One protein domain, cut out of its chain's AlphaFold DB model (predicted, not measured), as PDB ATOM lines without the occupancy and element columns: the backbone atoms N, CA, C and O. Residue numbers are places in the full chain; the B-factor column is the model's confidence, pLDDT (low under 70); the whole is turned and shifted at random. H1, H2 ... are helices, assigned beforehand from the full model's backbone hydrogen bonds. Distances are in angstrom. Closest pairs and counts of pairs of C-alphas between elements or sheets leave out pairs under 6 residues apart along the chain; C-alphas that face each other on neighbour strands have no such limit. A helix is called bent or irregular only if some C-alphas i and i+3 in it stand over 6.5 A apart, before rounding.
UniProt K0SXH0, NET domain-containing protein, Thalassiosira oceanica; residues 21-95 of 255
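What this domain is: This is residues 21 to 95 of the 255 residues of the protein "NET domain-containing protein" of Thalassiosira oceanica (UniProt K0SXH0). Two helices, H1 and the longer H3, run side by side in opposite ways and touch along a short part of each, with the short helix H2 at the end of H1, close to H3. From H2 a long loop with no named element leads back to H3, and residues 48 to 68 stand free and stick out at one end of the rod. The printed part has 75 residues with three named helices, H1, H2 and H3 in that order along the chain, and no named strand; the class is all helix. The whole is loose, with a radius of gyration of the C-alphas of 16.2 A, and its C-alphas span 49 by 21 by 21 A.

Where its parts are: Find C-alpha 21 at (-22.479, 11.992, 2.997); from there H1, residues 21 to 38, runs 25.6 A to C-alpha 38 at (-15.081, -0.039, -18.344). Next look at H2, residues 41 to 46, which is irregular: its C-alphas 42 and 45 are 7.5 A apart. Then go on to C-alpha 68 at (0.564, -7.253, -24.998), where H3, residues 68 to 95, begins; it runs 38.8 A to C-alpha 95 at (-11.466, 18.086, 1.764). H3 has a kink of 36 degrees near residue 89 and is only just irregular, with C-alphas 90 and 93 at 6.7 A.

How they stand to each other: Start with H1, which touches H3 with residues 33 to 37 alone, while H3 touches H1 with residues 80 to 84 alone. Their closest C-alphas, those of Val 33 and Arg 83, are 7.2 A apart. The two run opposite ways at a shallow tilt of 28 degrees. H1 and H2 are close but not clearly touching, with the C-alphas of Leu 37 and Cys 43 the closest at 6.8 A. They run opposite ways at a steep tilt of 69.9 degrees, only just short of about perpendicular. H2 and H3 are also close but not clearly touching; their closest C-alphas are those of Asp 42 and Leu 72, 7.4 A apart, and their lines stand about perpendicular at 82 degrees. Look along the backbones: in H1 every O i to N i+4 pair is within hydrogen-bond range, in H3 21 of 24 are, and in H2 0 of 2, beside 2 of 3 O i to N i+3 pairs.

The domain as a whole: The two C-alphas farthest apart are those of Leu 59 and Ser 94, at 49.4 A, while those of Ala 21 and Val 95, the first and last printed, are 12.6 A apart. Without the free stretch, residues 48 to 68, of which 68 belongs to H3, the body spans 37 by 17 by 12 A. The link from H1 to H2 is tight, and the link from H2 to H3, 21 residues, is long. The printed part has no cut. The mean pLDDT of the printed part is 78.7, and you will find values under 70 at residues 56 to 66 and 92 to 95.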
ATOM      1  N   ALA A  21     -22.093  11.332   4.243       83.44
ATOM      2  CA  ALA A  21     -22.479  11.992   2.997       83.44
ATOM      3  C   ALA A  21     -21.281  12.243   2.057       83.44
ATOM      4  O   ALA A  21     -21.378  11.969   0.860       83.44
ATOM      5  N   GLN A  22     -20.129  12.679   2.587       81.62
ATOM      6  CA  GLN A  22     -18.919  12.901   1.781       81.62
ATOM      7  C   GLN A  22     -18.382  11.586   1.200       81.62
ATOM      8  O   GLN A  22     -17.951  11.546   0.046       81.62
ATOM      9  N   VAL A  23     -18.462  10.490   1.963       82.25
ATOM     10  CA  VAL A  23     -18.077   9.148   1.494       82.25
ATOM     11  C   VAL A  23     -18.975   8.703   0.335       82.25
ATOM     12  O   VAL A  23     -18.474   8.255  -0.697       82.25
ATOM     13  N   ALA A  24     -20.294   8.886   0.459       86.31
ATOM     14  CA  ALA A  24     -21.251   8.531  -0.587       86.31
ATOM     15  C   ALA A  24     -21.028   9.315  -1.896       86.31
ATOM     16  O   ALA A  24     -21.124   8.740  -2.983       86.31
ATOM     17  N   ASP A  25     -20.701  10.606  -1.818       84.81
ATOM     18  CA  ASP A  25     -20.451  11.422  -3.012       84.81
ATOM     19  C   ASP A  25     -19.087  11.139  -3.656       84.81
ATOM     20  O   ASP A  25     -18.992  11.108  -4.888       84.81
ATOM     21  N   SER A  26     -18.056  10.835  -2.862       81.56
ATOM     22  CA  SER A  26     -16.775  10.322  -3.369       81.56
ATOM     23  C   SER A  26     -16.946   8.987  -4.103       81.56
ATOM     24  O   SER A  26     -16.438   8.829  -5.215       81.56
ATOM     25  N   LEU A  27     -17.741   8.059  -3.555       88.12
ATOM     26  CA  LEU A  27     -18.054   6.778  -4.201       88.12
ATOM     27  C   LEU A  27     -18.787   6.957  -5.541       88.12
ATOM     28  O   LEU A  27     -18.388   6.346  -6.532       88.12
ATOM     29  N   LYS A  28     -19.799   7.837  -5.621       88.88
ATOM     30  CA  LYS A  28     -20.494   8.148  -6.892       88.88
ATOM     31  C   LYS A  28     -19.535   8.680  -7.964       88.88
ATOM     32  O   LYS A  28     -19.673   8.343  -9.142       88.88
ATOM     33  N   LYS A  29     -18.558   9.506  -7.573       81.56
ATOM     34  CA  LYS A  29     -17.563  10.088  -8.490       81.56
ATOM     35  C   LYS A  29     -16.532   9.051  -8.945       81.56
ATOM     36  O   LYS A  29     -16.281   8.959 -10.145       81.56
ATOM     37  N   MET A  30     -16.017   8.212  -8.041       84.00
ATOM     38  CA  MET A  30     -15.150   7.085  -8.420       84.00
ATOM     39  C   MET A  30     -15.872   6.102  -9.348       84.00
ATOM     40  O   MET A  30     -15.321   5.728 -10.383       84.00
ATOM     41  N   ALA A  31     -17.136   5.769  -9.065       89.81
ATOM     42  CA  ALA A  31     -17.955   4.936  -9.944       89.81
ATOM     43  C   ALA A  31     -18.088   5.537 -11.357       89.81
ATOM     44  O   ALA A  31     -18.056   4.802 -12.341       89.81
ATOM     45  N   ARG A  32     -18.160   6.869 -11.496       86.12
ATOM     46  CA  ARG A  32     -18.158   7.540 -12.810       86.12
ATOM     47  C   ARG A  32     -16.836   7.353 -13.568       86.12
ATOM     48  O   ARG A  32     -16.878   7.155 -14.781       86.12
ATOM     49  N   VAL A  33     -15.689   7.394 -12.881       82.62
ATOM     50  CA  VAL A  33     -14.366   7.132 -13.487       82.62
ATOM     51  C   VAL A  33     -14.254   5.669 -13.921       82.62
ATOM     52  O   VAL A  33     -13.929   5.405 -15.077       82.62
ATOM     53  N   VAL A  34     -14.606   4.728 -13.038       87.62
ATOM     54  CA  VAL A  34     -14.596   3.286 -13.334       87.62
ATOM     55  C   VAL A  34     -15.523   2.963 -14.506       87.62
ATOM     56  O   VAL A  34     -15.083   2.339 -15.467       87.62
ATOM     57  N   ASN A  35     -16.762   3.462 -14.509       90.25
ATOM     58  CA  ASN A  35     -17.704   3.246 -15.612       90.25
ATOM     59  C   ASN A  35     -17.198   3.831 -16.942       90.25
ATOM     60  O   ASN A  35     -17.411   3.229 -17.995       90.25
ATOM     61  N   ASN A  36     -16.506   4.978 -16.920       87.19
ATOM     62  CA  ASN A  36     -15.921   5.562 -18.128       87.19
ATOM     63  C   ASN A  36     -14.757   4.729 -18.683       87.19
ATOM     64  O   ASN A  36     -14.627   4.619 -19.901       87.19
ATOM     65  N   LEU A  37     -13.948   4.118 -17.811       84.62
ATOM     66  CA  LEU A  37     -12.913   3.167 -18.216       84.62
ATOM     67  C   LEU A  37     -13.552   1.885 -18.757       84.62
ATOM     68  O   LEU A  37     -13.316   1.540 -19.912       84.62
ATOM     69  N   VAL A  38     -14.419   1.228 -17.980       88.75
ATOM     70  CA  VAL A  38     -15.081  -0.039 -18.344       88.75
ATOM     71  C   VAL A  38     -15.796   0.046 -19.693       88.75
ATOM     72  O   VAL A  38     -15.731  -0.915 -20.458       88.75
ATOM     73  N   ALA A  39     -16.415   1.184 -20.031       89.69
ATOM     74  CA  ALA A  39     -17.105   1.393 -21.308       89.69
ATOM     75  C   ALA A  39     -16.210   1.251 -22.558       89.69
ATOM     76  O   ALA A  39     -16.725   1.041 -23.657       89.69
ATOM     77  N   ARG A  40     -14.883   1.355 -22.421       84.56
ATOM     78  CA  ARG A  40     -13.940   1.269 -23.543       84.56
ATOM     79  C   ARG A  40     -13.695  -0.179 -23.988       84.56
ATOM     80  O   ARG A  40     -13.824  -1.119 -23.205       84.56
ATOM     81  N   ALA A  41     -13.302  -0.350 -25.252       87.62
ATOM     82  CA  ALA A  41     -12.996  -1.658 -25.840       87.62
ATOM     83  C   ALA A  41     -11.655  -2.250 -25.357       87.62
ATOM     84  O   ALA A  41     -11.536  -3.463 -25.237       87.62
ATOM     85  N   ASP A  42     -10.673  -1.409 -25.015       82.44
ATOM     86  CA  ASP A  42      -9.390  -1.838 -24.435       82.44
ATOM     87  C   ASP A  42      -9.526  -2.391 -23.004       82.44
ATOM     88  O   ASP A  42      -8.644  -3.096 -22.528       82.44
ATOM     89  N   CYS A  43     -10.659  -2.147 -22.342       87.69
ATOM     90  CA  CYS A  43     -10.941  -2.662 -21.004       87.69
ATOM     91  C   CYS A  43     -11.619  -4.044 -20.996       87.69
ATOM     92  O   CYS A  43     -11.779  -4.620 -19.923       87.69
ATOM     93  N   VAL A  44     -12.018  -4.587 -22.158       89.25
ATOM     94  CA  VAL A  44     -12.708  -5.889 -22.281       89.25
ATOM     95  C   VAL A  44     -12.016  -7.040 -21.527       89.25
ATOM     96  O   VAL A  44     -12.718  -7.683 -20.747       89.25
ATOM     97  N   PRO A  45     -10.693  -7.288 -21.653       87.31
ATOM     98  CA  PRO A  45     -10.045  -8.409 -20.959       87.31
ATOM     99  C   PRO A  45      -9.954  -8.252 -19.431       87.31
ATOM    100  O   PRO A  45      -9.512  -9.177 -18.759       87.31
ATOM    101  N   PHE A  46     -10.372  -7.111 -18.875       89.62
ATOM    102  CA  PHE A  46     -10.371  -6.832 -17.434       89.62
ATOM    103  C   PHE A  46     -11.788  -6.739 -16.834       89.62
ATOM    104  O   PHE A  46     -11.935  -6.366 -15.672       89.62
ATOM    105  N   ARG A  47     -12.847  -7.013 -17.617       89.75
ATOM    106  CA  ARG A  47     -14.245  -6.926 -17.143       89.75
ATOM    107  C   ARG A  47     -14.710  -8.156 -16.372       89.75
ATOM    108  O   ARG A  47     -15.564  -8.028 -15.498       89.75
ATOM    109  N   GLU A  48     -14.197  -9.326 -16.727       90.38
ATOM    110  CA  GLU A  48     -14.560 -10.601 -16.111       90.38
ATOM    111  C   GLU A  48     -13.439 -11.058 -15.163       90.38
ATOM    112  O   GLU A  48     -12.268 -10.765 -15.423       90.38
ATOM    113  N   PRO A  49     -13.757 -11.754 -14.054       88.69
ATOM    114  CA  PRO A  49     -12.741 -12.370 -13.209       88.69
ATOM    115  C   PRO A  49     -11.854 -13.311 -14.030       88.69
ATOM    116  O   PRO A  49     -12.359 -14.112 -14.812       88.69
ATOM    117  N   VAL A  50     -10.536 -13.225 -13.841       84.25
ATOM    118  CA  VAL A  50      -9.565 -14.037 -14.587       84.25
ATOM    119  C   VAL A  50      -9.808 -15.522 -14.314       84.25
ATOM    120  O   VAL A  50      -9.579 -15.986 -13.199       84.25
ATOM    121  N   ASP A  51     -10.220 -16.288 -15.326       85.50
ATOM    122  CA  ASP A  51     -10.313 -17.747 -15.213       85.50
ATOM    123  C   ASP A  51      -8.924 -18.389 -15.342       85.50
ATOM    124  O   ASP A  51      -8.496 -18.847 -16.405       85.50
ATOM    125  N   TRP A  52      -8.214 -18.439 -14.217       77.69
ATOM    126  CA  TRP A  52      -6.912 -19.097 -14.108       77.69
ATOM    127  C   TRP A  52      -6.953 -20.597 -14.450       77.69
ATOM    128  O   TRP A  52      -5.919 -21.143 -14.835       77.69
ATOM    129  N   LYS A  53      -8.118 -21.266 -14.366       80.31
ATOM    130  CA  LYS A  53      -8.258 -22.689 -14.732       80.31
ATOM    131  C   LYS A  53      -8.397 -22.867 -16.242       80.31
ATOM    132  O   LYS A  53      -7.729 -23.726 -16.812       80.31
ATOM    133  N   GLY A  54      -9.230 -22.053 -16.889       78.88
ATOM    134  CA  GLY A  54      -9.401 -22.057 -18.344       78.88
ATOM    135  C   GLY A  54      -8.141 -21.637 -19.108       78.88
ATOM    136  O   GLY A  54      -7.901 -22.128 -20.209       78.88
ATOM    137  N   LEU A  55      -7.306 -20.779 -18.511       70.75
ATOM    138  CA  LEU A  55      -6.096 -20.232 -19.136       70.75
ATOM    139  C   LEU A  55      -4.822 -21.094 -18.976       70.75
ATOM    140  O   LEU A  55      -3.793 -20.717 -19.530       70.75
ATOM    141  N   GLN A  56      -4.862 -22.220 -18.246       69.69
ATOM    142  CA  GLN A  56      -3.711 -23.128 -18.024       69.69
ATOM    143  C   GLN A  56      -2.405 -22.402 -17.610       69.69
ATOM    144  O   GLN A  56      -1.313 -22.712 -18.090       69.69
ATOM    145  N   ILE A  57      -2.510 -21.412 -16.713       68.12
ATOM    146  CA  ILE A  57      -1.402 -20.494 -16.363       68.12
ATOM    147  C   ILE A  57      -0.288 -21.180 -15.542       68.12
ATOM    148  O   ILE A  57       0.797 -20.618 -15.392       68.12
ATOM    149  N   ASP A  58      -0.496 -22.425 -15.102       64.19
ATOM    150  CA  ASP A  58       0.430 -23.244 -14.298       64.19
ATOM    151  C   ASP A  58       1.866 -23.358 -14.867       64.19
ATOM    152  O   ASP A  58       2.783 -23.745 -14.144       64.19
ATOM    153  N   LEU A  59       2.088 -23.000 -16.141       55.78
ATOM    154  CA  LEU A  59       3.398 -23.019 -16.806       55.78
ATOM    155  C   LEU A  59       3.955 -21.637 -17.231       55.78
ATOM    156  O   LEU A  59       5.038 -21.586 -17.814       55.78
ATOM    157  N   ILE A  60       3.254 -20.520 -16.979       54.50
ATOM    158  CA  ILE A  60       3.551 -19.204 -17.601       54.50
ATOM    159  C   ILE A  60       3.884 -18.098 -16.578       54.50
ATOM    160  O   ILE A  60       3.565 -16.927 -16.767       54.50
ATOM    161  N   PHE A  61       4.618 -18.425 -15.511       55.81
ATOM    162  CA  PHE A  61       5.217 -17.391 -14.647       55.81
ATOM    163  C   PHE A  61       6.438 -16.683 -15.275       55.81
ATOM    164  O   PHE A  61       6.876 -15.658 -14.764       55.81
ATOM    165  N   GLY A  62       6.980 -17.198 -16.388       54.59
ATOM    166  CA  GLY A  62       8.196 -16.675 -17.034       54.59
ATOM    167  C   GLY A  62       8.008 -15.826 -18.301       54.59
ATOM    168  O   GLY A  62       8.997 -15.305 -18.801       54.59
ATOM    169  N   LEU A  63       6.790 -15.692 -18.848       53.41
ATOM    170  CA  LEU A  63       6.537 -14.978 -20.121       53.41
ATOM    171  C   LEU A  63       5.597 -13.765 -19.984       53.41
ATOM    172  O   LEU A  63       5.194 -13.178 -20.989       53.41
ATOM    173  N   LEU A  64       5.208 -13.387 -18.763       56.91
ATOM    174  CA  LEU A  64       4.226 -12.316 -18.558       56.91
ATOM    175  C   LEU A  64       4.781 -10.924 -18.909       56.91
ATOM    176  O   LEU A  64       4.049 -10.070 -19.421       56.91
ATOM    177  N   GLN A  65       6.072 -10.704 -18.656       58.91
ATOM    178  CA  GLN A  65       6.736  -9.422 -18.849       58.91
ATOM    179  C   GLN A  65       7.059  -9.201 -20.333       58.91
ATOM    180  O   GLN A  65       7.832  -9.936 -20.941       58.91
ATOM    181  N   GLY A  66       6.418  -8.193 -20.929       60.78
ATOM    182  CA  GLY A  66       6.488  -7.917 -22.368       60.78
ATOM    183  C   GLY A  66       5.312  -8.454 -23.192       60.78
ATOM    184  O   GLY A  66       5.230  -8.139 -24.377       60.78
ATOM    185  N   SER A  67       4.374  -9.191 -22.585       77.62
ATOM    186  CA  SER A  67       3.106  -9.549 -23.237       77.62
ATOM    187  C   SER A  67       2.269  -8.304 -23.581       77.62
ATOM    188  O   SER A  67       2.311  -7.292 -22.876       77.62
ATOM    189  N   ASP A  68       1.450  -8.372 -24.635       75.56
ATOM    190  CA  ASP A  68       0.564  -7.253 -24.998       75.56
ATOM    191  C   ASP A  68      -0.455  -6.935 -23.889       75.56
ATOM    192  O   ASP A  68      -0.817  -5.774 -23.703       75.56
ATOM    193  N   PHE A  69      -0.842  -7.930 -23.080       79.56
ATOM    194  CA  PHE A  69      -1.655  -7.732 -21.875       79.56
ATOM    195  C   PHE A  69      -0.952  -6.870 -20.818       79.56
ATOM    196  O   PHE A  69      -1.604  -6.013 -20.221       79.56
ATOM    197  N   HIS A  70       0.363  -7.031 -20.617       78.94
ATOM    198  CA  HIS A  70       1.140  -6.178 -19.711       78.94
ATOM    199  C   HIS A  70       1.116  -4.719 -20.177       78.94
ATOM    200  O   HIS A  70       0.762  -3.824 -19.413       78.94
ATOM    201  N   ARG A  71       1.399  -4.486 -21.466       80.38
ATOM    202  CA  ARG A  71       1.366  -3.143 -22.075       80.38
ATOM    203  C   ARG A  71      -0.023  -2.508 -22.006       80.38
ATOM    204  O   ARG A  71      -0.144  -1.301 -21.793       80.38
ATOM    205  N   LEU A  72      -1.072  -3.309 -22.186       82.12
ATOM    206  CA  LEU A  72      -2.458  -2.866 -22.065       82.12
ATOM    207  C   LEU A  72      -2.794  -2.482 -20.614       82.12
ATOM    208  O   LEU A  72      -3.398  -1.434 -20.388       82.12
ATOM    209  N   GLY A  73      -2.343  -3.283 -19.644       84.00
ATOM    210  CA  GLY A  73      -2.462  -3.008 -18.211       84.00
ATOM    211  C   GLY A  73      -1.735  -1.730 -17.787       84.00
ATOM    212  O   GLY A  73      -2.328  -0.895 -17.106       84.00
ATOM    213  N   GLU A  74      -0.502  -1.511 -18.253       85.31
ATOM    214  CA  GLU A  74       0.251  -0.268 -18.020       85.31
ATOM    215  C   GLU A  74      -0.480   0.958 -18.582       85.31
ATOM    216  O   GLU A  74      -0.665   1.947 -17.871       85.31
ATOM    217  N   GLN A  75      -0.968   0.898 -19.827       84.62
ATOM    218  CA  GLN A  75      -1.727   2.006 -20.429       84.62
ATOM    219  C   GLN A  75      -3.048   2.288 -19.701       84.62
ATOM    220  O   GLN A  75      -3.471   3.445 -19.609       84.62
ATOM    221  N   LEU A  76      -3.719   1.247 -19.204       86.44
ATOM    222  CA  LEU A  76      -4.960   1.371 -18.440       86.44
ATOM    223  C   LEU A  76      -4.685   1.971 -17.054       86.44
ATOM    224  O   LEU A  76      -5.385   2.904 -16.657       86.44
ATOM    225  N   SER A  77      -3.619   1.523 -16.383       87.50
ATOM    226  CA  SER A  77      -3.124   2.066 -15.112       87.50
ATOM    227  C   SER A  77      -2.747   3.548 -15.231       87.50
ATOM    228  O   SER A  77      -3.296   4.379 -14.509       87.50
ATOM    229  N   MET A  78      -1.928   3.921 -16.224       87.94
ATOM    230  CA  MET A  78      -1.552   5.321 -16.475       87.94
ATOM    231  C   MET A  78      -2.769   6.237 -16.665       87.94
ATOM    232  O   MET A  78      -2.798   7.346 -16.135       87.94
ATOM    233  N   ARG A  79      -3.790   5.788 -17.408       80.56
ATOM    234  CA  ARG A  79      -5.018   6.573 -17.637       80.56
ATOM    235  C   ARG A  79      -5.933   6.619 -16.420       80.56
ATOM    236  O   ARG A  79      -6.620   7.625 -16.235       80.56
ATOM    237  N   PHE A  80      -5.981   5.551 -15.622       88.44
ATOM    238  CA  PHE A  80      -6.673   5.566 -14.336       88.44
ATOM    239  C   PHE A  80      -6.032   6.616 -13.429       88.44
ATOM    240  O   PHE A  80      -6.733   7.519 -12.982       88.44
ATOM    241  N   GLU A  81      -4.709   6.573 -13.269       83.25
ATOM    242  CA  GLU A  81      -3.943   7.507 -12.444       83.25
ATOM    243  C   GLU A  81      -4.117   8.963 -12.919       83.25
ATOM    244  O   GLU A  81      -4.464   9.838 -12.131       83.25
ATOM    245  N   GLU A  82      -4.032   9.230 -14.228       86.88
ATOM    246  CA  GLU A  82      -4.267  10.563 -14.814       86.88
ATOM    247  C   GLU A  82      -5.690  11.107 -14.542       86.88
ATOM    248  O   GLU A  82      -5.909  12.320 -14.428       86.88
ATOM    249  N   ARG A  83      -6.699  10.231 -14.468       81.31
ATOM    250  CA  ARG A  83      -8.087  10.612 -14.147       81.31
ATOM    251  C   ARG A  83      -8.313  10.730 -12.644       81.31
ATOM    252  O   ARG A  83      -9.040  11.628 -12.222       81.31
ATOM    253  N   PHE A  84      -7.674   9.873 -11.859       83.56
ATOM    254  CA  PHE A  84      -7.742   9.856 -10.406       83.56
ATOM    255  C   PHE A  84      -7.032  11.071  -9.801       83.56
ATOM    256  O   PHE A  84      -7.629  11.764  -8.984       83.56
ATOM    257  N   GLN A  85      -5.846  11.438 -10.291       84.62
ATOM    258  CA  GLN A  85      -5.143  12.660  -9.886       84.62
ATOM    259  C   GLN A  85      -5.919  13.934 -10.238       84.62
ATOM    260  O   GLN A  85      -5.952  14.860  -9.433       84.62
ATOM    261  N   ARG A  86      -6.607  13.991 -11.391       82.19
ATOM    262  CA  ARG A  86      -7.522  15.114 -11.686       82.19
ATOM    263  C   ARG A  86      -8.669  15.193 -10.680       82.19
ATOM    264  O   ARG A  86      -8.978  16.283 -10.219       82.19
ATOM    265  N   LEU A  87      -9.257  14.051 -10.320       80.00
ATOM    266  CA  LEU A  87     -10.323  13.968  -9.320       80.00
ATOM    267  C   LEU A  87      -9.809  14.359  -7.919       80.00
ATOM    268  O   LEU A  87     -10.490  15.091  -7.205       80.00
ATOM    269  N   ILE A  88      -8.591  13.959  -7.542       79.44
ATOM    270  CA  ILE A  88      -7.933  14.413  -6.306       79.44
ATOM    271  C   ILE A  88      -7.626  15.913  -6.360       79.44
ATOM    272  O   ILE A  88      -7.808  16.580  -5.354       79.44
ATOM    273  N   SER A  89      -7.215  16.473  -7.496       78.50
ATOM    274  CA  SER A  89      -7.010  17.923  -7.623       78.50
ATOM    275  C   SER A  89      -8.328  18.696  -7.468       78.50
ATOM    276  O   SER A  89      -8.383  19.705  -6.775       78.50
ATOM    277  N   GLU A  90      -9.425  18.176  -8.034       76.75
ATOM    278  CA  GLU A  90     -10.766  18.776  -7.954       76.75
ATOM    279  C   GLU A  90     -11.388  18.704  -6.540       76.75
ATOM    280  O   GLU A  90     -12.156  19.588  -6.164       76.75
ATOM    281  N   PHE A  91     -11.070  17.674  -5.738       71.19
ATOM    282  CA  PHE A  91     -11.700  17.455  -4.421       71.19
ATOM    283  C   PHE A  91     -10.763  17.548  -3.210       71.19
ATOM    284  O   PHE A  91     -11.207  17.948  -2.139       71.19
ATOM    285  N   GLY A  92      -9.477  17.250  -3.350       60.69
ATOM    286  CA  GLY A  92      -8.487  17.335  -2.272       60.69
ATOM    287  C   GLY A  92      -8.332  18.753  -1.725       60.69
ATOM    288  O   GLY A  92      -8.221  18.929  -0.513       60.69
ATOM    289  N   GLU A  93      -8.453  19.768  -2.585       54.16
ATOM    290  CA  GLU A  93      -8.419  21.177  -2.177       54.16
ATOM    291  C   GLU A  93      -9.651  21.588  -1.338       54.16
ATOM    292  O   GLU A  93      -9.558  22.511  -0.537       54.16
ATOM    293  N   SER A  94     -10.777  20.860  -1.436       52.16
ATOM    294  CA  SER A  94     -11.991  21.095  -0.624       52.16
ATOM    295  C   SER A  94     -12.154  20.163   0.585       52.16
ATOM    296  O   SER A  94     -12.952  20.459   1.470       52.16
ATOM    297  N   VAL A  95     -11.409  19.052   0.648       51.12
ATOM    298  CA  VAL A  95     -11.466  18.086   1.764       51.12
ATOM    299  C   VAL A  95     -10.315  18.275   2.759       51.12
ATOM    300  O   VAL A  95     -10.498  18.016   3.946       51.12
TER     301      VAL A  95